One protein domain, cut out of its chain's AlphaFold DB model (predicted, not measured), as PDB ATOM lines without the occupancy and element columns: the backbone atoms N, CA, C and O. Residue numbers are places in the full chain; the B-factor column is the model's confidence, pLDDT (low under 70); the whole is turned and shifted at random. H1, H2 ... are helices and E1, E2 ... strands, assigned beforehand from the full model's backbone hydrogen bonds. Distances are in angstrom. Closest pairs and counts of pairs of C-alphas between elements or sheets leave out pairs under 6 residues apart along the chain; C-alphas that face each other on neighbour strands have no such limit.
ATOM      1  N   THR A 166     220.115 157.040 211.914       86.00
ATOM      2  CA  THR A 166     218.974 156.127 211.809       86.00
ATOM      3  C   THR A 166     219.189 154.963 212.760       86.00
ATOM      4  O   THR A 166     220.118 154.175 212.590       86.00
ATOM      5  N   TYR A 167     218.324 154.863 213.760       83.06
ATOM      6  CA  TYR A 167     218.307 153.750 214.696       83.06
ATOM      7  C   TYR A 167     217.389 152.641 214.178       83.06
ATOM      8  O   TYR A 167     216.276 152.907 213.725       83.06
ATOM      9  N   ILE A 168     217.869 151.402 214.225       77.69
ATOM     10  CA  ILE A 168     217.121 150.203 213.855       77.69
ATOM     11  C   ILE A 168     216.956 149.390 215.134       77.69
ATOM     12  O   ILE A 168     217.921 148.769 215.587       77.69
ATOM     13  N   ASP A 169     215.746 149.447 215.701       68.00
ATOM     14  CA  ASP A 169     215.352 148.942 217.023       68.00
ATOM     15  C   ASP A 169     216.262 147.832 217.564       68.00
ATOM     16  O   ASP A 169     216.249 146.704 217.065       68.00
ATOM     17  N   LEU A 170     217.059 148.186 218.581       62.00
ATOM     18  CA  LEU A 170     217.945 147.322 219.377       62.00
ATOM     19  C   LEU A 170     219.007 146.530 218.600       62.00
ATOM     20  O   LEU A 170     219.684 145.692 219.183       62.00
ATOM     21  N   THR A 171     219.190 146.777 217.303       69.62
ATOM     22  CA  THR A 171     220.075 145.945 216.470       69.62
ATOM     23  C   THR A 171     221.185 146.723 215.792       69.62
ATOM     24  O   THR A 171     222.299 146.205 215.683       69.62
ATOM     25  N   ALA A 172     220.909 147.940 215.321       86.12
ATOM     26  CA  ALA A 172     221.907 148.715 214.604       86.12
ATOM     27  C   ALA A 172     221.685 150.225 214.680       86.12
ATOM     28  O   ALA A 172     220.561 150.712 214.797       86.12
ATOM     29  N   PHE A 173     222.776 150.960 214.513       89.31
ATOM     30  CA  PHE A 173     222.787 152.397 214.307       89.31
ATOM     31  C   PHE A 173     223.487 152.719 212.995       89.31
ATOM     32  O   PHE A 173     224.560 152.198 212.706       89.31
ATOM     33  N   TYR A 174     222.874 153.565 212.180       87.94
ATOM     34  CA  TYR A 174     223.466 154.035 210.940       87.94
ATOM     35  C   TYR A 174     223.724 155.533 211.000       87.94
ATOM     36  O   TYR A 174     222.833 156.319 211.335       87.94
ATOM     37  N   GLU A 175     224.907 155.931 210.542       85.00
ATOM     38  CA  GLU A 175     225.260 157.326 210.352       85.00
ATOM     39  C   GLU A 175     226.233 157.501 209.179       85.00
ATOM     40  O   GLU A 175     227.206 156.763 209.037       85.00
ATOM     41  N   GLU A 176     226.007 158.546 208.376       77.12
ATOM     42  CA  GLU A 176     226.884 158.980 207.281       77.12
ATOM     43  C   GLU A 176     227.256 157.843 206.314       77.12
ATOM     44  O   GLU A 176     226.527 157.607 205.352       77.12
ATOM     45  N   ASN A 177     228.384 157.165 206.557       78.56
ATOM     46  CA  ASN A 177     228.967 156.110 205.729       78.56
ATOM     47  C   ASN A 177     229.238 154.810 206.503       78.56
ATOM     48  O   ASN A 177     230.004 153.974 206.015       78.56
ATOM     49  N   TYR A 178     228.660 154.629 207.691       87.62
ATOM     50  CA  TYR A 178     228.798 153.390 208.447       87.62
ATOM     51  C   TYR A 178     227.482 152.908 209.047       87.62
ATOM     52  O   TYR A 178     226.561 153.677 209.315       87.62
ATOM     53  N   ILE A 179     227.425 151.597 209.255       90.38
ATOM     54  CA  ILE A 179     226.427 150.930 210.079       90.38
ATOM     55  C   ILE A 179     227.142 150.236 211.233       90.38
ATOM     56  O   ILE A 179     228.173 149.593 211.049       90.38
ATOM     57  N   GLU A 180     226.607 150.384 212.428       91.50
ATOM     58  CA  GLU A 180     227.140 149.868 213.674       91.50
ATOM     59  C   GLU A 180     226.161 148.856 214.251       91.50
ATOM     60  O   GLU A 180     224.986 149.164 214.419       91.50
ATOM     61  N   PHE A 181     226.636 147.649 214.541       89.56
ATOM     62  CA  PHE A 181     225.839 146.590 215.157       89.56
ATOM     63  C   PHE A 181     226.336 146.315 216.573       89.56
ATOM     64  O   PHE A 181     227.545 146.170 216.762       89.56
ATOM     65  N   SER A 182     225.426 146.184 217.541       84.81
ATOM     66  CA  SER A 182     225.793 145.684 218.872       84.81
ATOM     67  C   SER A 182     226.146 144.200 218.773       84.81
ATOM     68  O   SER A 182     225.468 143.423 218.085       84.81
ATOM     69  N   ILE A 183     227.271 143.823 219.382       83.19
ATOM     70  CA  ILE A 183     227.788 142.460 219.332       83.19
ATOM     71  C   ILE A 183     228.050 141.909 220.726       83.19
ATOM     72  O   ILE A 183     228.438 142.616 221.649       83.19
ATOM     73  N   THR A 184     227.895 140.599 220.852       79.38
ATOM     74  CA  THR A 184     228.332 139.829 222.016       79.38
ATOM     75  C   THR A 184     229.201 138.667 221.563       79.38
ATOM     76  O   THR A 184     229.136 138.208 220.418       79.38
ATOM     77  N   PHE A 185     230.036 138.168 222.463       77.75
ATOM     78  CA  PHE A 185     230.826 136.962 222.230       77.75
ATOM     79  C   PHE A 185     230.148 135.812 222.981       77.75
ATOM     80  O   PHE A 185     229.853 135.997 224.159       77.75
ATOM     81  N   PRO A 186     229.880 134.644 222.361       74.56
ATOM     82  CA  PRO A 186     229.291 133.492 223.050       74.56
ATOM     83  C   PRO A 186     230.034 133.100 224.332       74.56
ATOM     84  O   PRO A 186     229.427 132.636 225.289       74.56
ATOM     85  N   GLU A 187     231.355 133.280 224.350       70.12
ATOM     86  CA  GLU A 187     232.210 133.050 225.514       70.12
ATOM     87  C   GLU A 187     231.910 134.033 226.663       70.12
ATOM     88  O   GLU A 187     232.090 133.710 227.831       70.12
ATOM     89  N   LEU A 188     231.393 135.220 226.345       69.00
ATOM     90  CA  LEU A 188     231.117 136.306 227.284       69.00
ATOM     91  C   LEU A 188     229.617 136.570 227.491       69.00
ATOM     92  O   LEU A 188     229.270 137.497 228.214       69.00
ATOM     93  N   GLU A 189     228.725 135.757 226.909       60.78
ATOM     94  CA  GLU A 189     227.257 135.893 227.013       60.78
ATOM     95  C   GLU A 189     226.723 135.829 228.439       60.78
ATOM     96  O   GLU A 189     225.554 136.107 228.663       60.78
ATOM     97  N   ASN A 190     227.566 135.472 229.400       53.88
ATOM     98  CA  ASN A 190     227.206 135.508 230.796       53.88
ATOM     99  C   ASN A 190     228.058 136.493 231.587       53.88
ATOM    100  O   ASN A 190     228.348 136.232 232.734       53.88
ATOM    101  N   VAL A 191     228.542 137.600 231.035       51.94
ATOM    102  CA  VAL A 191     229.361 138.552 231.806       51.94
ATOM    103  C   VAL A 191     228.687 139.917 231.807       51.94
ATOM    104  O   VAL A 191     228.420 140.480 230.753       51.94
ATOM    105  N   PHE A 192     228.407 140.441 233.000       42.41
ATOM    106  CA  PHE A 192     227.968 141.823 233.208       42.41
ATOM    107  C   PHE A 192     229.167 142.642 233.674       42.41
ATOM    108  O   PHE A 192     229.927 142.186 234.534       42.41
ATOM    109  N   GLY A 193     229.321 143.844 233.127       47.16
ATOM    110  CA  GLY A 193     230.521 144.654 233.313       47.16
ATOM    111  C   GLY A 193     231.645 144.223 232.374       47.16
ATOM    112  O   GLY A 193     231.838 143.036 232.095       47.16
ATOM    113  N   VAL A 194     232.354 145.207 231.823       46.25
ATOM    114  CA  VAL A 194     233.099 144.964 230.590       46.25
ATOM    115  C   VAL A 194     234.565 144.618 230.807       46.25
ATOM    116  O   VAL A 194     235.302 145.366 231.453       46.25
ATOM    117  N   PRO A 195     235.034 143.503 230.228       48.22
ATOM    118  CA  PRO A 195     236.444 143.345 229.929       48.22
ATOM    119  C   PRO A 195     236.951 144.375 228.932       48.22
ATOM    120  O   PRO A 195     236.401 144.500 227.843       48.22
ATOM    121  N   TYR A 196     238.080 145.016 229.231       54.66
ATOM    122  CA  TYR A 196     238.820 145.764 228.218       54.66
ATOM    123  C   TYR A 196     239.257 144.812 227.092       54.66
ATOM    124  O   TYR A 196     240.230 144.063 227.226       54.66
ATOM    125  N   ILE A 197     238.505 144.823 225.994       58.56
ATOM    126  CA  ILE A 197     238.859 144.142 224.757       58.56
ATOM    127  C   ILE A 197     239.693 145.115 223.928       58.56
ATOM    128  O   ILE A 197     239.355 146.290 223.795       58.56
ATOM    129  N   SER A 198     240.813 144.629 223.403       57.75
ATOM    130  CA  SER A 198     241.689 145.400 222.527       57.75
ATOM    131  C   SER A 198     240.915 145.929 221.316       57.75
ATOM    132  O   SER A 198     240.355 145.171 220.528       57.75
ATOM    133  N   GLU A 199     240.888 147.251 221.164       63.59
ATOM    134  CA  GLU A 199     240.288 147.910 220.006       63.59
ATOM    135  C   GLU A 199     241.112 147.633 218.743       63.59
ATOM    136  O   GLU A 199     242.335 147.816 218.718       63.59
ATOM    137  N   ALA A 200     240.439 147.232 217.666       58.75
ATOM    138  CA  ALA A 200     241.049 147.097 216.350       58.75
ATOM    139  C   ALA A 200     240.809 148.383 215.537       58.75
ATOM    140  O   ALA A 200     239.952 148.420 214.656       58.75
ATOM    141  N   ASN A 201     241.571 149.440 215.842       54.22
ATOM    142  CA  ASN A 201     241.492 150.750 215.179       54.22
ATOM    143  C   ASN A 201     242.420 150.835 213.960       54.22
ATOM    144  O   ASN A 201     243.628 150.627 214.105       54.22
ATOM    145  N   PHE A 202     241.910 151.211 212.777       53.78
ATOM    146  CA  PHE A 202     242.755 151.349 211.581       53.78
ATOM    147  C   PHE A 202     242.461 152.589 210.711       53.78
ATOM    148  O   PHE A 202     241.333 152.896 210.361       53.78
ATOM    149  N   LEU A 203     243.572 153.267 210.387       47.84
ATOM    150  CA  LEU A 203     243.892 154.308 209.392       47.84
ATOM    151  C   LEU A 203     242.791 155.139 208.681       47.84
ATOM    152  O   LEU A 203     241.930 154.649 207.960       47.84
ATOM    153  N   ASN A 204     243.019 156.458 208.755       46.12
ATOM    154  CA  ASN A 204     242.404 157.591 208.049       46.12
ATOM    155  C   ASN A 204     241.914 157.348 206.596       46.12
ATOM    156  O   ASN A 204     242.696 157.235 205.652       46.12
ATOM    157  N   THR A 205     240.590 157.440 206.437       48.56
ATOM    158  CA  THR A 205     239.830 158.235 205.441       48.56
ATOM    159  C   THR A 205     239.964 158.020 203.922       48.56
ATOM    160  O   THR A 205     239.249 158.704 203.197       48.56
ATOM    161  N   GLU A 206     240.740 157.074 203.383       53.97
ATOM    162  CA  GLU A 206     240.782 156.864 201.912       53.97
ATOM    163  C   GLU A 206     240.793 155.393 201.458       53.97
ATOM    164  O   GLU A 206     241.588 154.997 200.608       53.97
ATOM    165  N   ASN A 207     239.889 154.557 201.975       59.78
ATOM    166  CA  ASN A 207     239.609 153.264 201.340       59.78
ATOM    167  C   ASN A 207     238.256 153.287 200.629       59.78
ATOM    168  O   ASN A 207     237.240 153.606 201.234       59.78
ATOM    169  N   ASP A 208     238.235 152.919 199.345       71.69
ATOM    170  CA  ASP A 208     236.998 152.740 198.565       71.69
ATOM    171  C   ASP A 208     236.296 151.405 198.864       71.69
ATOM    172  O   ASP A 208     235.182 151.177 198.406       71.69
ATOM    173  N   LYS A 209     236.938 150.516 199.627       83.75
ATOM    174  CA  LYS A 209     236.403 149.200 199.982       83.75
ATOM    175  C   LYS A 209     235.579 149.242 201.265       83.75
ATOM    176  O   LYS A 209     235.784 150.102 202.121       83.75
ATOM    177  N   VAL A 210     234.713 148.241 201.419       87.44
ATOM    178  CA  VAL A 210     234.049 147.933 202.690       87.44
ATOM    179  C   VAL A 210     235.082 147.408 203.691       87.44
ATOM    180  O   VAL A 210     235.836 146.477 203.387       87.44
ATOM    181  N   TYR A 211     235.110 147.997 204.881       88.06
ATOM    182  CA  TYR A 211     235.959 147.579 205.997       88.06
ATOM    183  C   TYR A 211     235.180 147.636 207.311       88.06
ATOM    184  O   TYR A 211     234.091 148.213 207.356       88.06
ATOM    185  N   PHE A 212     235.720 147.021 208.362       89.69
ATOM    186  CA  PHE A 212     235.084 147.023 209.673       89.69
ATOM    187  C   PHE A 212     236.054 147.311 210.817       89.69
ATOM    188  O   PHE A 212     237.261 147.102 210.690       89.69
ATOM    189  N   GLU A 213     235.488 147.743 211.938       87.88
ATOM    190  CA  GLU A 213     236.158 147.963 213.217       87.88
ATOM    191  C   GLU A 213     235.371 147.259 214.328       87.88
ATOM    192  O   GLU A 213     234.138 147.234 214.297       87.88
ATOM    193  N   ILE A 214     236.086 146.694 215.303       84.75
ATOM    194  CA  ILE A 214     235.511 146.146 216.539       84.75
ATOM    195  C   ILE A 214     235.980 147.049 217.669       84.75
ATOM    196  O   ILE A 214     237.162 147.021 218.012       84.75
ATOM    197  N   ASN A 215     235.064 147.857 218.195       80.06
ATOM    198  CA  ASN A 215     235.358 148.948 219.120       80.06
ATOM    199  C   ASN A 215     234.255 149.075 220.171       80.06
ATOM    200  O   ASN A 215     233.220 148.417 220.080       80.06
ATOM    201  N   LYS A 216     234.456 149.956 221.153       80.06
ATOM    202  CA  LYS A 216     233.370 150.367 222.045       80.06
ATOM    203  C   LYS A 216     232.227 150.984 221.243       80.06
ATOM    204  O   LYS A 216     232.456 151.677 220.239       80.06
ATOM    205  N   ILE A 217     231.016 150.746 221.729       82.75
ATOM    206  CA  ILE A 217     229.799 151.353 221.220       82.75
ATOM    207  C   ILE A 217     229.979 152.862 221.089       82.75
ATOM    208  O   ILE A 217     230.549 153.526 221.958       82.75
ATOM    209  N   SER A 218     229.535 153.413 219.964       86.62
ATOM    210  CA  SER A 218     229.526 154.858 219.793       86.62
ATOM    211  C   SER A 218     228.580 155.510 220.804       86.62
ATOM    212  O   SER A 218     227.487 155.017 221.072       86.62
ATOM    213  N   GLU A 219     228.989 156.658 221.345       85.94
ATOM    214  CA  GLU A 219     228.160 157.450 222.262       85.94
ATOM    215  C   GLU A 219     226.753 157.758 221.690       85.94
ATOM    216  O   GLU A 219     225.782 157.630 222.436       85.94
ATOM    217  N   PRO A 220     226.574 158.073 220.385       88.25
ATOM    218  CA  PRO A 220     225.246 158.219 219.787       88.25
ATOM    219  C   PRO A 220     224.403 156.941 219.840       88.25
ATOM    220  O   PRO A 220     223.235 157.007 220.223       88.25
ATOM    221  N   PHE A 221     224.973 155.789 219.470       88.06
ATOM    222  CA  PHE A 221     224.247 154.518 219.465       88.06
ATOM    223  C   PHE A 221     223.873 154.090 220.884       88.06
ATOM    224  O   PHE A 221     222.723 153.728 221.127       88.06
ATOM    225  N   PHE A 222     224.806 154.220 221.829       84.94
ATOM    226  CA  PHE A 222     224.557 153.970 223.245       84.94
ATOM    227  C   PHE A 222     223.378 154.810 223.743       84.94
ATOM    228  O   PHE A 222     222.370 154.261 224.180       84.94
ATOM    229  N   ASN A 223     223.433 156.127 223.550       84.56
ATOM    230  CA  ASN A 223     222.363 157.039 223.947       84.56
ATOM    231  C   ASN A 223     221.002 156.719 223.311       84.56
ATOM    232  O   ASN A 223     219.971 156.904 223.956       84.56
ATOM    233  N   PHE A 224     220.974 156.211 222.075       84.56
ATOM    234  CA  PHE A 224     219.741 155.722 221.455       84.56
ATOM    235  C   PHE A 224     219.156 154.505 222.172       84.56
ATOM    236  O   PHE A 224     217.945 154.454 222.374       84.56
ATOM    237  N   MET A 225     219.992 153.540 222.561       79.75
ATOM    238  CA  MET A 225     219.526 152.343 223.262       79.75
ATOM    239  C   MET A 225     218.986 152.678 224.652       79.75
ATOM    240  O   MET A 225     217.913 152.201 225.014       79.75
ATOM    241  N   ILE A 226     219.685 153.526 225.414       78.31
ATOM    242  CA  ILE A 226     219.286 153.858 226.792       78.31
ATOM    243  C   ILE A 226     217.968 154.637 226.802       78.31
ATOM    244  O   ILE A 226     217.116 154.384 227.647       78.31
ATOM    245  N   LYS A 227     217.764 155.550 225.840       78.88
ATOM    246  CA  LYS A 227     216.560 156.392 225.726       78.88
ATOM    247  C   LYS A 227     215.247 155.597 225.815       78.88
ATOM    248  O   LYS A 227     214.260 156.098 226.357       78.88
ATOM    249  N   GLU A 228     215.241 154.372 225.291       72.38
ATOM    250  CA  GLU A 228     214.079 153.475 225.218       72.38
ATOM    251  C   GLU A 228     213.998 152.458 226.385       72.38
ATOM    252  O   GLU A 228     213.011 151.719 226.512       72.38
ATOM    253  N   GLN A 229     214.995 152.416 227.274       67.88
ATOM    254  CA  GLN A 229     215.038 151.509 228.426       67.88
ATOM    255  C   GLN A 229     214.410 152.143 229.681       67.88
ATOM    256  O   GLN A 229     214.574 153.328 229.952       67.88
ATOM    257  N   GLU A 230     213.651 151.353 230.454       56.44
ATOM    258  CA  GLU A 230     213.178 151.767 231.784       56.44
ATOM    259  C   GLU A 230     214.351 151.684 232.773       56.44
ATOM    260  O   GLU A 230     214.971 150.629 232.877       56.44
ATOM    261  N   TYR A 231     214.645 152.777 233.488       50.88
ATOM    262  CA  TYR A 231     215.713 152.857 234.495       50.88
ATOM    263  C   TYR A 231     215.764 151.616 235.412       50.88
ATOM    264  O   TYR A 231     214.904 151.434 236.279       50.88
ATOM    265  N   GLY A 232     216.814 150.804 235.267       45.88
ATOM    266  CA  GLY A 232     217.468 150.154 236.405       45.88
ATOM    267  C   GLY A 232     218.431 151.154 237.050       45.88
ATOM    268  O   GLY A 232     218.908 152.051 236.362       45.88
ATOM    269  N   ASP A 233     218.669 151.052 238.359       42.66
ATOM    270  CA  ASP A 233     219.466 152.008 239.149       42.66
ATOM    271  C   ASP A 233     220.711 152.546 238.399       42.66
ATOM    272  O   ASP A 233     221.542 151.772 237.908       42.66
ATOM    273  N   GLU A 234     220.834 153.881 238.335       44.22
ATOM    274  CA  GLU A 234     221.867 154.654 237.610       44.22
ATOM    275  C   GLU A 234     223.309 154.204 237.919       44.22
ATOM    276  O   GLU A 234     224.190 154.329 237.076       44.22
ATOM    277  N   GLU A 235     223.549 153.591 239.084       42.34
ATOM    278  CA  GLU A 235     224.864 153.067 239.487       42.34
ATOM    279  C   GLU A 235     225.334 151.842 238.670       42.34
ATOM    280  O   GLU A 235     226.500 151.460 238.754       42.34
ATOM    281  N   SER A 236     224.459 151.206 237.881       43.50
ATOM    282  CA  SER A 236     224.808 150.018 237.082       43.50
ATOM    283  C   SER A 236     225.319 150.329 235.667       43.50
ATOM    284  O   SER A 236     226.045 149.514 235.088       43.50
ATOM    285  N   TYR A 237     225.012 151.511 235.121       46.81
ATOM    286  CA  TYR A 237     225.284 151.848 233.717       46.81
ATOM    287  C   TYR A 237     226.688 152.401 233.455       46.81
ATOM    288  O   TYR A 237     227.209 152.199 232.359       46.81
ATOM    289  N   ASP A 238     227.360 152.968 234.462       41.53
ATOM    290  CA  ASP A 238     228.762 153.420 234.360       41.53
ATOM    291  C   ASP A 238     229.750 152.276 234.030       41.53
ATOM    292  O   ASP A 238     230.921 152.515 233.736       41.53
ATOM    293  N   SER A 239     229.287 151.019 234.071       44.00
ATOM    294  CA  SER A 239     230.086 149.809 233.840       44.00
ATOM    295  C   SER A 239     229.799 149.073 232.519       44.00
ATOM    296  O   SER A 239     230.483 148.088 232.216       44.00
ATOM    297  N   TYR A 240     228.828 149.535 231.720       47.97
ATOM    298  CA  TYR A 240     228.464 148.928 230.433       47.97
ATOM    299  C   TYR A 240     229.279 149.542 229.282       47.97
ATOM    300  O   TYR A 240     228.869 150.503 228.642       47.97
ATOM    301  N   GLU A 241     230.444 148.972 228.975       60.22
ATOM    302  CA  GLU A 241     231.158 149.260 227.719       60.22
ATOM    303  C   GLU A 241     230.736 148.271 226.612       60.22
ATOM    304  O   GLU A 241     231.485 147.363 226.254       60.22
ATOM    305  N   GLU A 242     229.513 148.371 226.088       71.25
ATOM    306  CA  GLU A 242     229.124 147.502 224.967       71.25
ATOM    307  C   GLU A 242     230.144 147.584 223.820       71.25
ATOM    308  O   GLU A 242     230.667 148.654 223.504       71.25
ATOM    309  N   VAL A 243     230.438 146.444 223.196       78.81
ATOM    310  CA  VAL A 243     231.323 146.363 222.032       78.81
ATOM    311  C   VAL A 243     230.454 146.261 220.790       78.81
ATOM    312  O   VAL A 243     229.459 145.537 220.762       78.81
ATOM    313  N   THR A 244     230.829 146.980 219.740       86.00
ATOM    314  CA  THR A 244     230.109 147.001 218.474       86.00
ATOM    315  C   THR A 244     231.007 146.630 217.307       86.00
ATOM    316  O   THR A 244     232.234 146.737 217.348       86.00
ATOM    317  N   LEU A 245     230.362 146.185 216.232       89.56
ATOM    318  CA  LEU A 245     230.969 146.001 214.927       89.56
ATOM    319  C   LEU A 245     230.521 147.148 214.015       89.56
ATOM    320  O   LEU A 245     229.377 147.165 213.552       89.56
ATOM    321  N   LYS A 246     231.423 148.096 213.746       90.88
ATOM    322  CA  LYS A 246     231.203 149.196 212.796       90.88
ATOM    323  C   LYS A 246     231.648 148.767 211.410       90.88
ATOM    324  O   LYS A 246     232.767 148.301 211.245       90.88
ATOM    325  N   ILE A 247     230.789 148.931 210.413       90.94
ATOM    326  CA  ILE A 247     231.043 148.561 209.021       90.94
ATOM    327  C   ILE A 247     230.906 149.806 208.160       90.94
ATOM    328  O   ILE A 247     229.832 150.396 208.067       90.94
ATOM    329  N   TYR A 248     231.993 150.179 207.500       89.00
ATOM    330  CA  TYR A 248     232.099 151.401 206.718       89.00
ATOM    331  C   TYR A 248     231.946 151.130 205.218       89.00
ATOM    332  O   TYR A 248     232.243 150.040 204.725       89.00
ATOM    333  N   ASN A 249     231.530 152.158 204.476       86.06
ATOM    334  CA  ASN A 249     231.445 152.208 203.011       86.06
ATOM    335  C   ASN A 249     230.485 151.211 202.345       86.06
ATOM    336  O   ASN A 249     230.530 151.076 201.122       86.06
ATOM    337  N   VAL A 250     229.593 150.552 203.092       82.56
ATOM    338  CA  VAL A 250     228.611 149.606 202.526       82.56
ATOM    339  C   VAL A 250     227.826 150.261 201.384       82.56
ATOM    340  O   VAL A 250     227.758 149.721 200.285       82.56
ATOM    341  N   ASN A 251     227.322 151.474 201.605       80.12
ATOM    342  CA  ASN A 251     226.505 152.219 200.645       80.12
ATOM    343  C   ASN A 251     227.310 152.648 199.416       80.12
ATOM    344  O   ASN A 251     226.829 152.575 198.287       80.12
ATOM    345  N   LYS A 252     228.546 153.113 199.646       79.44
ATOM    346  CA  LYS A 252     229.430 153.638 198.601       79.44
ATOM    347  C   LYS A 252     229.879 152.535 197.645       79.44
ATOM    348  O   LYS A 252     229.888 152.762 196.439       79.44
ATOM    349  N   GLU A 253     230.240 151.368 198.173       78.94
ATOM    350  CA  GLU A 253     230.675 150.235 197.353       78.94
ATOM    351  C   GLU A 253     229.471 149.586 196.656       78.94
ATOM    352  O   GLU A 253     229.427 149.497 195.431       78.94
ATOM    353  N   LEU A 254     228.430 149.247 197.424       74.06
ATOM    354  CA  LEU A 254     227.300 148.472 196.908       74.06
ATOM    355  C   LEU A 254     226.305 149.310 196.093       74.06
ATOM    356  O   LEU A 254     225.419 148.741 195.462       74.06
ATOM    357  N   GLN A 255     226.459 150.639 196.071       77.75
ATOM    358  CA  GLN A 255     225.586 151.597 195.374       77.75
ATOM    359  C   GLN A 255     224.118 151.533 195.824       77.75
ATOM    360  O   GLN A 255     223.210 151.834 195.049       77.75
ATOM    361  N   ILE A 256     223.887 151.162 197.086       77.38
ATOM    362  CA  ILE A 256     222.561 151.098 197.708       77.38
ATOM    363  C   ILE A 256     222.465 152.235 198.723       77.38
ATOM    364  O   ILE A 256     223.298 152.346 199.626       77.38
ATOM    365  N   GLY A 257     221.479 153.113 198.541       74.12
ATOM    366  CA  GLY A 257     221.192 154.195 199.481       74.12
ATOM    367  C   GLY A 257     220.470 153.677 200.724       74.12
ATOM    368  O   GLY A 257     219.817 152.644 200.670       74.12
ATOM    369  N   ILE A 258     220.543 154.415 201.833       72.06
ATOM    370  CA  ILE A 258     219.848 154.039 203.075       72.06
ATOM    371  C   ILE A 258     218.320 154.004 202.932       72.06
ATOM    372  O   ILE A 258     217.654 153.227 203.602       72.06
ATOM    373  N   GLU A 259     217.768 154.834 202.049       78.38
ATOM    374  CA  GLU A 259     216.327 154.876 201.777       78.38
ATOM    375  C   GLU A 259     215.834 153.643 200.999       78.38
ATOM    376  O   GLU A 259     214.635 153.496 200.781       78.38
ATOM    377  N   ASP A 260     216.742 152.773 200.550       81.94
ATOM    378  CA  ASP A 260     216.383 151.511 199.920       81.94
ATOM    379  C   ASP A 260     215.953 150.497 200.987       81.94
ATOM    380  O   ASP A 260     216.718 150.164 201.894       81.94
ATOM    381  N   ASP A 261     214.748 149.945 200.834       81.06
ATOM    382  CA  ASP A 261     214.182 148.933 201.733       81.06
ATOM    383  C   ASP A 261     215.087 147.691 201.892       81.06
ATOM    384  O   ASP A 261     214.983 146.953 202.874       81.06
ATOM    385  N   THR A 262     215.987 147.438 200.937       84.94
ATOM    386  CA  THR A 262     216.918 146.301 200.956       84.94
ATOM    387  C   THR A 262     218.253 146.604 201.641       84.94
ATOM    388  O   THR A 262     219.024 145.675 201.901       84.94
ATOM    389  N   PHE A 263     218.533 147.870 201.977       85.94
ATOM    390  CA  PHE A 263     219.817 148.301 202.531       85.94
ATOM    391  C   PHE A 263     220.217 147.501 203.773       85.94
ATOM    392  O   PHE A 263     221.308 146.928 203.825       85.94
ATOM    393  N   TYR A 264     219.315 147.406 204.752       84.88
ATOM    394  CA  TYR A 264     219.581 146.692 206.000       84.88
ATOM    395  C   TYR A 264     219.865 145.205 205.768       84.88
ATOM    396  O   TYR A 264     220.780 144.645 206.368       84.88
ATOM    397  N   GLU A 265     219.125 144.554 204.866       85.94
ATOM    398  CA  GLU A 265     219.334 143.139 204.545       85.94
ATOM    399  C   GLU A 265     220.717 142.902 203.925       85.94
ATOM    400  O   GLU A 265     221.403 141.927 204.253       85.94
ATOM    401  N   VAL A 266     221.144 143.809 203.047       88.06
ATOM    402  CA  VAL A 266     222.461 143.762 202.413       88.06
ATOM    403  C   VAL A 266     223.565 144.022 203.433       88.06
ATOM    404  O   VAL A 266     224.520 143.243 203.500       88.06
ATOM    405  N   ALA A 267     223.419 145.055 204.263       88.88
ATOM    406  CA  ALA A 267     224.349 145.360 205.341       88.88
ATOM    407  C   ALA A 267     224.492 144.169 206.299       88.88
ATOM    408  O   ALA A 267     225.603 143.716 206.555       88.88
ATOM    409  N   LEU A 268     223.377 143.570 206.723       89.19
ATOM    410  CA  LEU A 268     223.364 142.388 207.578       89.19
ATOM    411  C   LEU A 268     224.061 141.184 206.923       89.19
ATOM    412  O   LEU A 268     224.741 140.412 207.600       89.19
ATOM    413  N   ASN A 269     223.920 141.001 205.607       90.69
ATOM    414  CA  ASN A 269     224.648 139.957 204.887       90.69
ATOM    415  C   ASN A 269     226.167 140.204 204.907       90.69
ATOM    416  O   ASN A 269     226.937 139.268 205.134       90.69
ATOM    417  N   VAL A 270     226.606 141.452 204.720       92.00
ATOM    418  CA  VAL A 270     228.021 141.841 204.850       92.00
ATOM    419  C   VAL A 270     228.526 141.563 206.268       92.00
ATOM    420  O   VAL A 270     229.559 140.909 206.424       92.00
ATOM    421  N   THR A 271     227.769 141.952 207.297       92.44
ATOM    422  CA  THR A 271     228.075 141.676 208.710       92.44
ATOM    423  C   THR A 271     228.296 140.186 208.949       92.44
ATOM    424  O   THR A 271     229.312 139.779 209.507       92.44
ATOM    425  N   LYS A 272     227.387 139.329 208.471       93.50
ATOM    426  CA  LYS A 272     227.509 137.874 208.651       93.50
ATOM    427  C   LYS A 272     228.720 137.288 207.923       93.50
ATOM    428  O   LYS A 272     229.333 136.351 208.428       93.50
ATOM    429  N   ASN A 273     229.102 137.851 206.775       94.00
ATOM    430  CA  ASN A 273     230.333 137.477 206.074       94.00
ATOM    431  C   ASN A 273     231.590 137.865 206.875       94.00
ATOM    432  O   ASN A 273     232.540 137.083 206.937       94.00
ATOM    433  N   ILE A 274     231.591 139.034 207.520       93.62
ATOM    434  CA  ILE A 274     232.662 139.458 208.436       93.62
ATOM    435  C   ILE A 274     232.755 138.502 209.632       93.62
ATOM    436  O   ILE A 274     233.834 137.987 209.921       93.62
ATOM    437  N   ILE A 275     231.624 138.190 210.270       93.19
ATOM    438  CA  ILE A 275     231.563 137.251 211.401       93.19
ATOM    439  C   ILE A 275     232.077 135.867 210.990       93.19
ATOM    440  O   ILE A 275     232.876 135.264 211.704       93.19
ATOM    441  N   PHE A 276     231.680 135.373 209.813       94.81
ATOM    442  CA  PHE A 276     232.204 134.120 209.270       94.81
ATOM    443  C   PHE A 276     233.731 134.168 209.104       94.81
ATOM    444  O   PHE A 276     234.420 133.259 209.569       94.81
ATOM    445  N   ASN A 277     234.267 135.237 208.499       93.44
ATOM    446  CA  ASN A 277     235.708 135.435 208.314       93.44
ATOM    447  C   ASN A 277     236.482 135.399 209.634       93.44
ATOM    448  O   ASN A 277     237.514 134.732 209.729       93.44
ATOM    449  N   LEU A 278     235.978 136.101 210.647       92.31
ATOM    450  CA  LEU A 278     236.595 136.162 211.968       92.31
ATOM    451  C   LEU A 278     236.548 134.806 212.680       92.31
ATOM    452  O   LEU A 278     237.568 134.347 213.203       92.31
ATOM    453  N   SER A 279     235.410 134.116 212.592       93.06
ATOM    454  CA  SER A 279     235.220 132.780 213.156       93.06
ATOM    455  C   SER A 279     236.211 131.776 212.575       93.06
ATOM    456  O   SER A 279     236.878 131.068 213.329       93.06
ATOM    457  N   TYR A 280     236.380 131.727 211.249       91.69
ATOM    458  CA  TYR A 280     237.245 130.708 210.659       91.69
ATOM    459  C   TYR A 280     238.738 131.050 210.666       91.69
ATOM    460  O   TYR A 280     239.555 130.133 210.713       91.69
ATOM    461  N   LYS A 281     239.123 132.331 210.556       91.50
ATOM    462  CA  LYS A 281     240.546 132.722 210.516       91.50
ATOM    463  C   LYS A 281     241.163 132.833 211.902       91.50
ATOM    464  O   LYS A 281     242.330 132.487 212.063       91.50
ATOM    465  N   TYR A 282     240.398 133.345 212.864       90.62
ATOM    466  CA  TYR A 282     240.905 133.720 214.185       90.62
ATOM    467  C   TYR A 282     240.230 132.957 215.328       90.62
ATOM    468  O   TYR A 282     240.649 133.092 216.475       90.62
ATOM    469  N   GLY A 283     239.208 132.143 215.039       88.50
ATOM    470  CA  GLY A 283     238.456 131.441 216.078       88.50
ATOM    471  C   GLY A 283     237.675 132.398 216.980       88.50
ATOM    472  O   GLY A 283     237.549 132.122 218.174       88.50
ATOM    473  N   ILE A 284     237.234 133.535 216.426       88.38
ATOM    474  CA  ILE A 284     236.427 134.548 217.114       88.38
ATOM    475  C   ILE A 284     234.975 134.354 216.685       88.38
ATOM    476  O   ILE A 284     234.602 134.694 215.560       88.38
ATOM    477  N   ASP A 285     234.161 133.786 217.566       87.44
ATOM    478  CA  ASP A 285     232.730 133.652 217.329       87.44
ATOM    479  C   ASP A 285     232.023 134.901 217.870       87.44
ATOM    480  O   ASP A 285     232.279 135.328 218.988       87.44
ATOM    481  N   MET A 286     231.152 135.512 217.066       85.56
ATOM    482  CA  MET A 286     230.405 136.710 217.460       85.56
ATOM    483  C   MET A 286     228.915 136.513 217.221       85.56
ATOM    484  O   MET A 286     228.482 135.835 216.278       85.56
ATOM    485  N   LYS A 287     228.128 137.140 218.081       83.00
ATOM    486  CA  LYS A 287     226.679 137.218 218.014       83.00
ATOM    487  C   LYS A 287     226.260 138.663 217.849       83.00
ATOM    488  O   LYS A 287     226.951 139.564 218.303       83.00
ATOM    489  N   LEU A 288     225.146 138.863 217.154       83.00
ATOM    490  CA  LEU A 288     224.466 140.153 217.192       83.00
ATOM    491  C   LEU A 288     223.566 140.079 218.426       83.00
ATOM    492  O   LEU A 288     222.840 139.093 218.578       83.00
ATOM    493  N   SER A 289     223.739 141.021 219.343       69.00
ATOM    494  CA  SER A 289     223.251 140.917 220.718       69.00
ATOM    495  C   SER A 289     221.716 140.926 220.820       69.00
ATOM    496  O   SER A 289     221.023 141.497 219.982       69.00
ATOM    497  N   ASN A 290     221.206 140.224 221.841       52.03
ATOM    498  CA  ASN A 290     219.871 140.335 222.445       52.03
ATOM    499  C   ASN A 290     219.950 139.640 223.824       52.03
ATOM    500  O   ASN A 290     219.775 138.426 223.890       52.03
ATOM    501  N   ASP A 291     220.256 140.423 224.867       39.47
ATOM    502  CA  ASP A 291     220.255 140.139 226.321       39.47
ATOM    503  C   ASP A 291     221.068 138.943 226.892       39.47
ATOM    504  O   ASP A 291     221.134 137.856 226.322       39.47
ATOM    505  N   SER A 292     221.668 139.142 228.082       38.88
ATOM    506  CA  SER A 292     222.613 138.210 228.746       38.88
ATOM    507  C   SER A 292     222.659 138.331 230.297       38.88
ATOM    508  O   SER A 292     222.531 139.439 230.813       38.88
ATOM    509  N   GLU A 293     222.888 137.225 231.043       36.00
ATOM    510  CA  GLU A 293     222.931 137.107 232.538       36.00
ATOM    511  C   GLU A 293     224.193 136.370 233.082       36.00
ATOM    512  O   GLU A 293     224.733 135.518 232.404       36.00
ATOM    513  N   VAL A 294     224.632 136.609 234.336       38.97
ATOM    514  CA  VAL A 294     226.056 136.586 234.804       38.97
ATOM    515  C   VAL A 294     226.691 135.269 235.359       38.97
ATOM    516  O   VAL A 294     226.101 134.615 236.214       38.97
ATOM    517  N   GLU A 295     227.979 135.013 235.044       41.31
ATOM    518  CA  GLU A 295     229.074 134.316 235.766       41.31
ATOM    519  C   GLU A 295     230.451 135.001 235.469       41.31
ATOM    520  O   GLU A 295     230.603 135.699 234.474       41.31
ATOM    521  N   SER A 296     231.482 134.853 236.321       49.25
ATOM    522  CA  SER A 296     232.776 135.574 236.177       49.25
ATOM    523  C   SER A 296     233.818 134.834 235.319       49.25
ATOM    524  O   SER A 296     234.065 133.653 235.569       49.25
ATOM    525  N   ILE A 297     234.485 135.527 234.379       57.94
ATOM    526  CA  ILE A 297     235.268 134.886 233.301       57.94
ATOM    527  C   ILE A 297     236.556 135.657 232.892       57.94
ATOM    528  O   ILE A 297     236.789 135.934 231.716       57.94
ATOM    529  N   GLU A 298     237.440 136.004 233.832       60.03
ATOM    530  CA  GLU A 298     238.683 136.752 233.519       60.03
ATOM    531  C   GLU A 298     239.610 136.049 232.496       60.03
ATOM    532  O   GLU A 298     240.248 136.715 231.682       60.03
ATOM    533  N   ASP A 299     239.655 134.713 232.475       64.62
ATOM    534  CA  ASP A 299     240.545 133.970 231.566       64.62
ATOM    535  C   ASP A 299     240.086 134.026 230.094       64.62
ATOM    536  O   ASP A 299     240.907 134.179 229.189       64.62
ATOM    537  N   GLN A 300     238.775 133.943 229.825       68.94
ATOM    538  CA  GLN A 300     238.265 133.945 228.440       68.94
ATOM    539  C   GLN A 300     238.360 135.334 227.808       68.94
ATOM    540  O   GLN A 300     238.538 135.457 226.598       68.94
ATOM    541  N   ILE A 301     238.303 136.372 228.641       72.25
ATOM    542  CA  ILE A 301     238.549 137.758 228.256       72.25
ATOM    543  C   ILE A 301     239.953 137.902 227.671       72.25
ATOM    544  O   ILE A 301     240.118 138.424 226.571       72.25
ATOM    545  N   TYR A 302     240.962 137.414 228.396       74.75
ATOM    546  CA  TYR A 302     242.351 137.512 227.968       74.75
ATOM    547  C   TYR A 302     242.587 136.746 226.657       74.75
ATOM    548  O   TYR A 302     243.193 137.278 225.725       74.75
ATOM    549  N   GLU A 303     242.045 135.529 226.540       78.44
ATOM    550  CA  GLU A 303     242.125 134.748 225.299       78.44
ATOM    551  C   GLU A 303     241.451 135.453 224.113       78.44
ATOM    552  O   GLU A 303     241.976 135.424 222.997       78.44
ATOM    553  N   LEU A 304     240.296 136.084 224.333       80.12
ATOM    554  CA  LEU A 304     239.576 136.809 223.293       80.12
ATOM    555  C   LEU A 304     240.339 138.060 222.845       80.12
ATOM    556  O   LEU A 304     240.519 138.252 221.641       80.12
ATOM    557  N   SER A 305     240.844 138.860 223.785       78.88
ATOM    558  CA  SER A 305     241.679 140.028 223.481       78.88
ATOM    559  C   SER A 305     242.918 139.628 222.680       78.88
ATOM    560  O   SER A 305     243.217 140.247 221.661       78.88
ATOM    561  N   GLU A 306     243.585 138.524 223.040       81.44
ATOM    562  CA  GLU A 306     244.699 138.000 222.244       81.44
ATOM    563  C   GLU A 306     244.284 137.595 220.820       81.44
ATOM    564  O   GLU A 306     245.081 137.718 219.886       81.44
ATOM    565  N   LYS A 307     243.084 137.030 220.628       84.44
ATOM    566  CA  LYS A 307     242.586 136.681 219.286       84.44
ATOM    567  C   LYS A 307     242.311 137.937 218.461       84.44
ATOM    568  O   LYS A 307     242.662 137.956 217.282       84.44
ATOM    569  N   ILE A 308     241.724 138.967 219.067       83.38
ATOM    570  CA  ILE A 308     241.405 140.235 218.400       83.38
ATOM    571  C   ILE A 308     242.687 140.980 218.005       83.38
ATOM    572  O   ILE A 308     242.806 141.418 216.863       83.38
ATOM    573  N   GLU A 309     243.714 140.990 218.860       82.50
ATOM    574  CA  GLU A 309     245.034 141.562 218.530       82.50
ATOM    575  C   GLU A 309     245.745 140.849 217.368       82.50
ATOM    576  O   GLU A 309     246.603 141.429 216.699       82.50
ATOM    577  N   LYS A 310     245.405 139.581 217.103       86.62
ATOM    578  CA  LYS A 310     245.971 138.806 215.986       86.62
ATOM    579  C   LYS A 310     245.324 139.152 214.641       86.62
ATOM    580  O   LYS A 310     245.839 138.698 213.609       86.62
ATOM    581  N   ILE A 311     244.230 139.921 214.621       85.50
ATOM    582  CA  ILE A 311     243.569 140.334 213.381       85.50
ATOM    583  C   ILE A 311     244.523 141.217 212.574       85.50
ATOM    584  O   ILE A 311     245.069 142.206 213.057       85.50
ATOM    585  N   GLN A 312     244.755 140.840 211.318       84.19
ATOM    586  CA  GLN A 312     245.648 141.585 210.435       84.19
ATOM    587  C   GLN A 312     244.855 142.657 209.692       84.19
ATOM    588  O   GLN A 312     243.748 142.398 209.231       84.19
ATOM    589  N   GLU A 313     245.465 143.818 209.460       79.75
ATOM    590  CA  GLU A 313     244.839 144.946 208.752       79.75
ATOM    591  C   GLU A 313     244.207 144.544 207.404       79.75
ATOM    592  O   GLU A 313     243.089 144.928 207.075       79.75
ATOM    593  N   LYS A 314     244.883 143.681 206.632       82.31
ATOM    594  CA  LYS A 314     244.377 143.177 205.339       82.31
ATOM    595  C   LYS A 314     243.068 142.378 205.451       82.31
ATOM    596  O   LYS A 314     242.359 142.231 204.456       82.31
ATOM    597  N   ASP A 315     242.809 141.794 206.619       84.19
ATOM    598  CA  ASP A 315     241.674 140.918 206.901       84.19
ATOM    599  C   ASP A 315     240.472 141.700 207.461       84.19
ATOM    600  O   ASP A 315     239.374 141.149 207.520       84.19
ATOM    601  N   LEU A 316     240.655 142.992 207.768       82.38
ATOM    602  CA  LEU A 316     239.586 143.943 208.094       82.38
ATOM    603  C   LEU A 316     238.838 144.448 206.855       82.38
ATOM    604  O   LEU A 316     237.760 145.031 206.962       82.38
ATOM    605  N   MET A 317     239.395 144.222 205.663       84.94
ATOM    606  CA  MET A 317     238.754 144.557 204.394       84.94
ATOM    607  C   MET A 317     237.894 143.398 203.889       84.94
ATOM    608  O   MET A 317     238.366 142.263 203.738       84.94
ATOM    609  N   VAL A 318     236.652 143.698 203.514       83.38
ATOM    610  CA  VAL A 318     235.754 142.731 202.878       83.38
ATOM    611  C   VAL A 318     236.136 142.611 201.404       83.38
ATOM    612  O   VAL A 318     235.764 143.426 200.568       83.38
ATOM    613  N   ASN A 319     236.944 141.597 201.084       78.00
ATOM    614  CA  ASN A 319     237.455 141.402 199.723       78.00
ATOM    615  C   ASN A 319     236.541 140.547 198.837       78.00
ATOM    616  O   ASN A 319     236.565 140.711 197.624       78.00
ATOM    617  N   ASN A 320     235.785 139.617 199.421       80.81
ATOM    618  CA  ASN A 320     234.834 138.760 198.718       80.81
ATOM    619  C   ASN A 320     233.659 138.453 199.648       80.81
ATOM    620  O   ASN A 320     233.859 138.291 200.854       80.81
ATOM    621  N   LEU A 321     232.468 138.327 199.069       89.00
ATOM    622  CA  LEU A 321     231.297 137.792 199.750       89.00
ATOM    623  C   LEU A 321     231.137 136.318 199.380       89.00
ATOM    624  O   LEU A 321     231.329 135.933 198.225       89.00
ATOM    625  N   TYR A 322     230.810 135.504 200.372       93.00
ATOM    626  CA  TYR A 322     230.418 134.117 200.181       93.00
ATOM    627  C   TYR A 322     228.928 134.034 199.848       93.00
ATOM    628  O   TYR A 322     228.193 135.024 199.939       93.00
TER     629      TYR A 322
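This is residues 166 to 322 of the 497 residues of an uncharacterized protein of Lysinibacillus xylanilyticus (UniProt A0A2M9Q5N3). A strongly twisted sheet of five antiparallel strands makes the body, with the long helix H4 crossing one face and the short helix H1 over the opposite face, towards the E1 edge. H5 lies off the sheet, near the last residues of H4, and residues 229 to 235, partly in H2, stick out at one end. The printed part has 157 residues, with five named helices and five named strands that follow along the chain as E1 E2 E3 E4 H1 H2 E5 H3 H4 H5; the sheet's order is E1 - E2 - E3 - E5 - E4. The class is mixed, helices and strands, with 78 residues, under half, in named elements. The whole is compact, with a radius of gyration of the C-alphas of 15.7 A and spans of 44 by 35 by 27 A.

Find C-alpha 166 at (218.974, 156.127, 211.809), where E1, residues 166 to 168, begins. E2 is residues 172 to 175; E3, residues 178 to 184, is 19.2 A long. E5 is residues 243 to 248, 16.1 A, and E4 residues 211 to 216, 16.5 A. H4, residues 263 to 282, runs 28.2 A from C-alpha 263 at (219.817, 148.301, 202.531). The other helices are H1, residues 219 to 227, H2, residues 234 to 239, H3, residues 250 to 254, and H5, residues 298 to 309, which ends at C-alpha 309 at (245.034, 141.562, 218.530).

Look first at E1, E2 and E3, a meander, each strand the antiparallel neighbour of the one before; E1 and E2 form a hairpin, as do E2 and E3. N 166 and O 174 are 2.9 A apart, and N 180 and O 173 2.7 A, within hydrogen-bond range. E5 is the antiparallel neighbour of E3, with N 247 and O 179 within hydrogen-bond range at 2.8 A, and also of E4, with N 244 and O 215 within hydrogen-bond range at 2.8 A. H4 is on the sheet at a height of 8.9 A and runs across the strands, at 65 degrees to E5 on the local plane; the closest C-alphas of H4 and E5, Thr 271 and Ile 247, are 7.5 A apart. H1 is on the opposite face at a height of 9.4 A, slantwise to the strands; its closest C-alpha to E2 is that of Phe 221, 5.8 A from Phe 173. H3 only grazes the sheet, with residues 250 to 252. H5 is not on the sheet; it is close to H4 but not clearly touching, about perpendicular at 76 degrees, with the C-alphas of Lys 307 and Tyr 282 closest at 6.1 A. H2 is not on the sheet and is apart from H1. Every O i to N i+4 pair is within hydrogen-bond range in H1, H3, H4 and H5; in H2 0 of 2 are, and 0 of 3 O i to N i+3 pairs.

The C-alphas farthest apart, those of Asp 233 and Asn 320, are 45.2 A apart, and the printed part has no cut. The links E3 to E4 and H4 to H5 are long. In the second, residues 287 to 288 form a short antiparallel pairing with residues 183 to 184 of E3. The mean pLDDT of the printed part is 74.6; it is under 70 at residues 169 to 171, 188 to 207, 229 to 241 and 289 to 300.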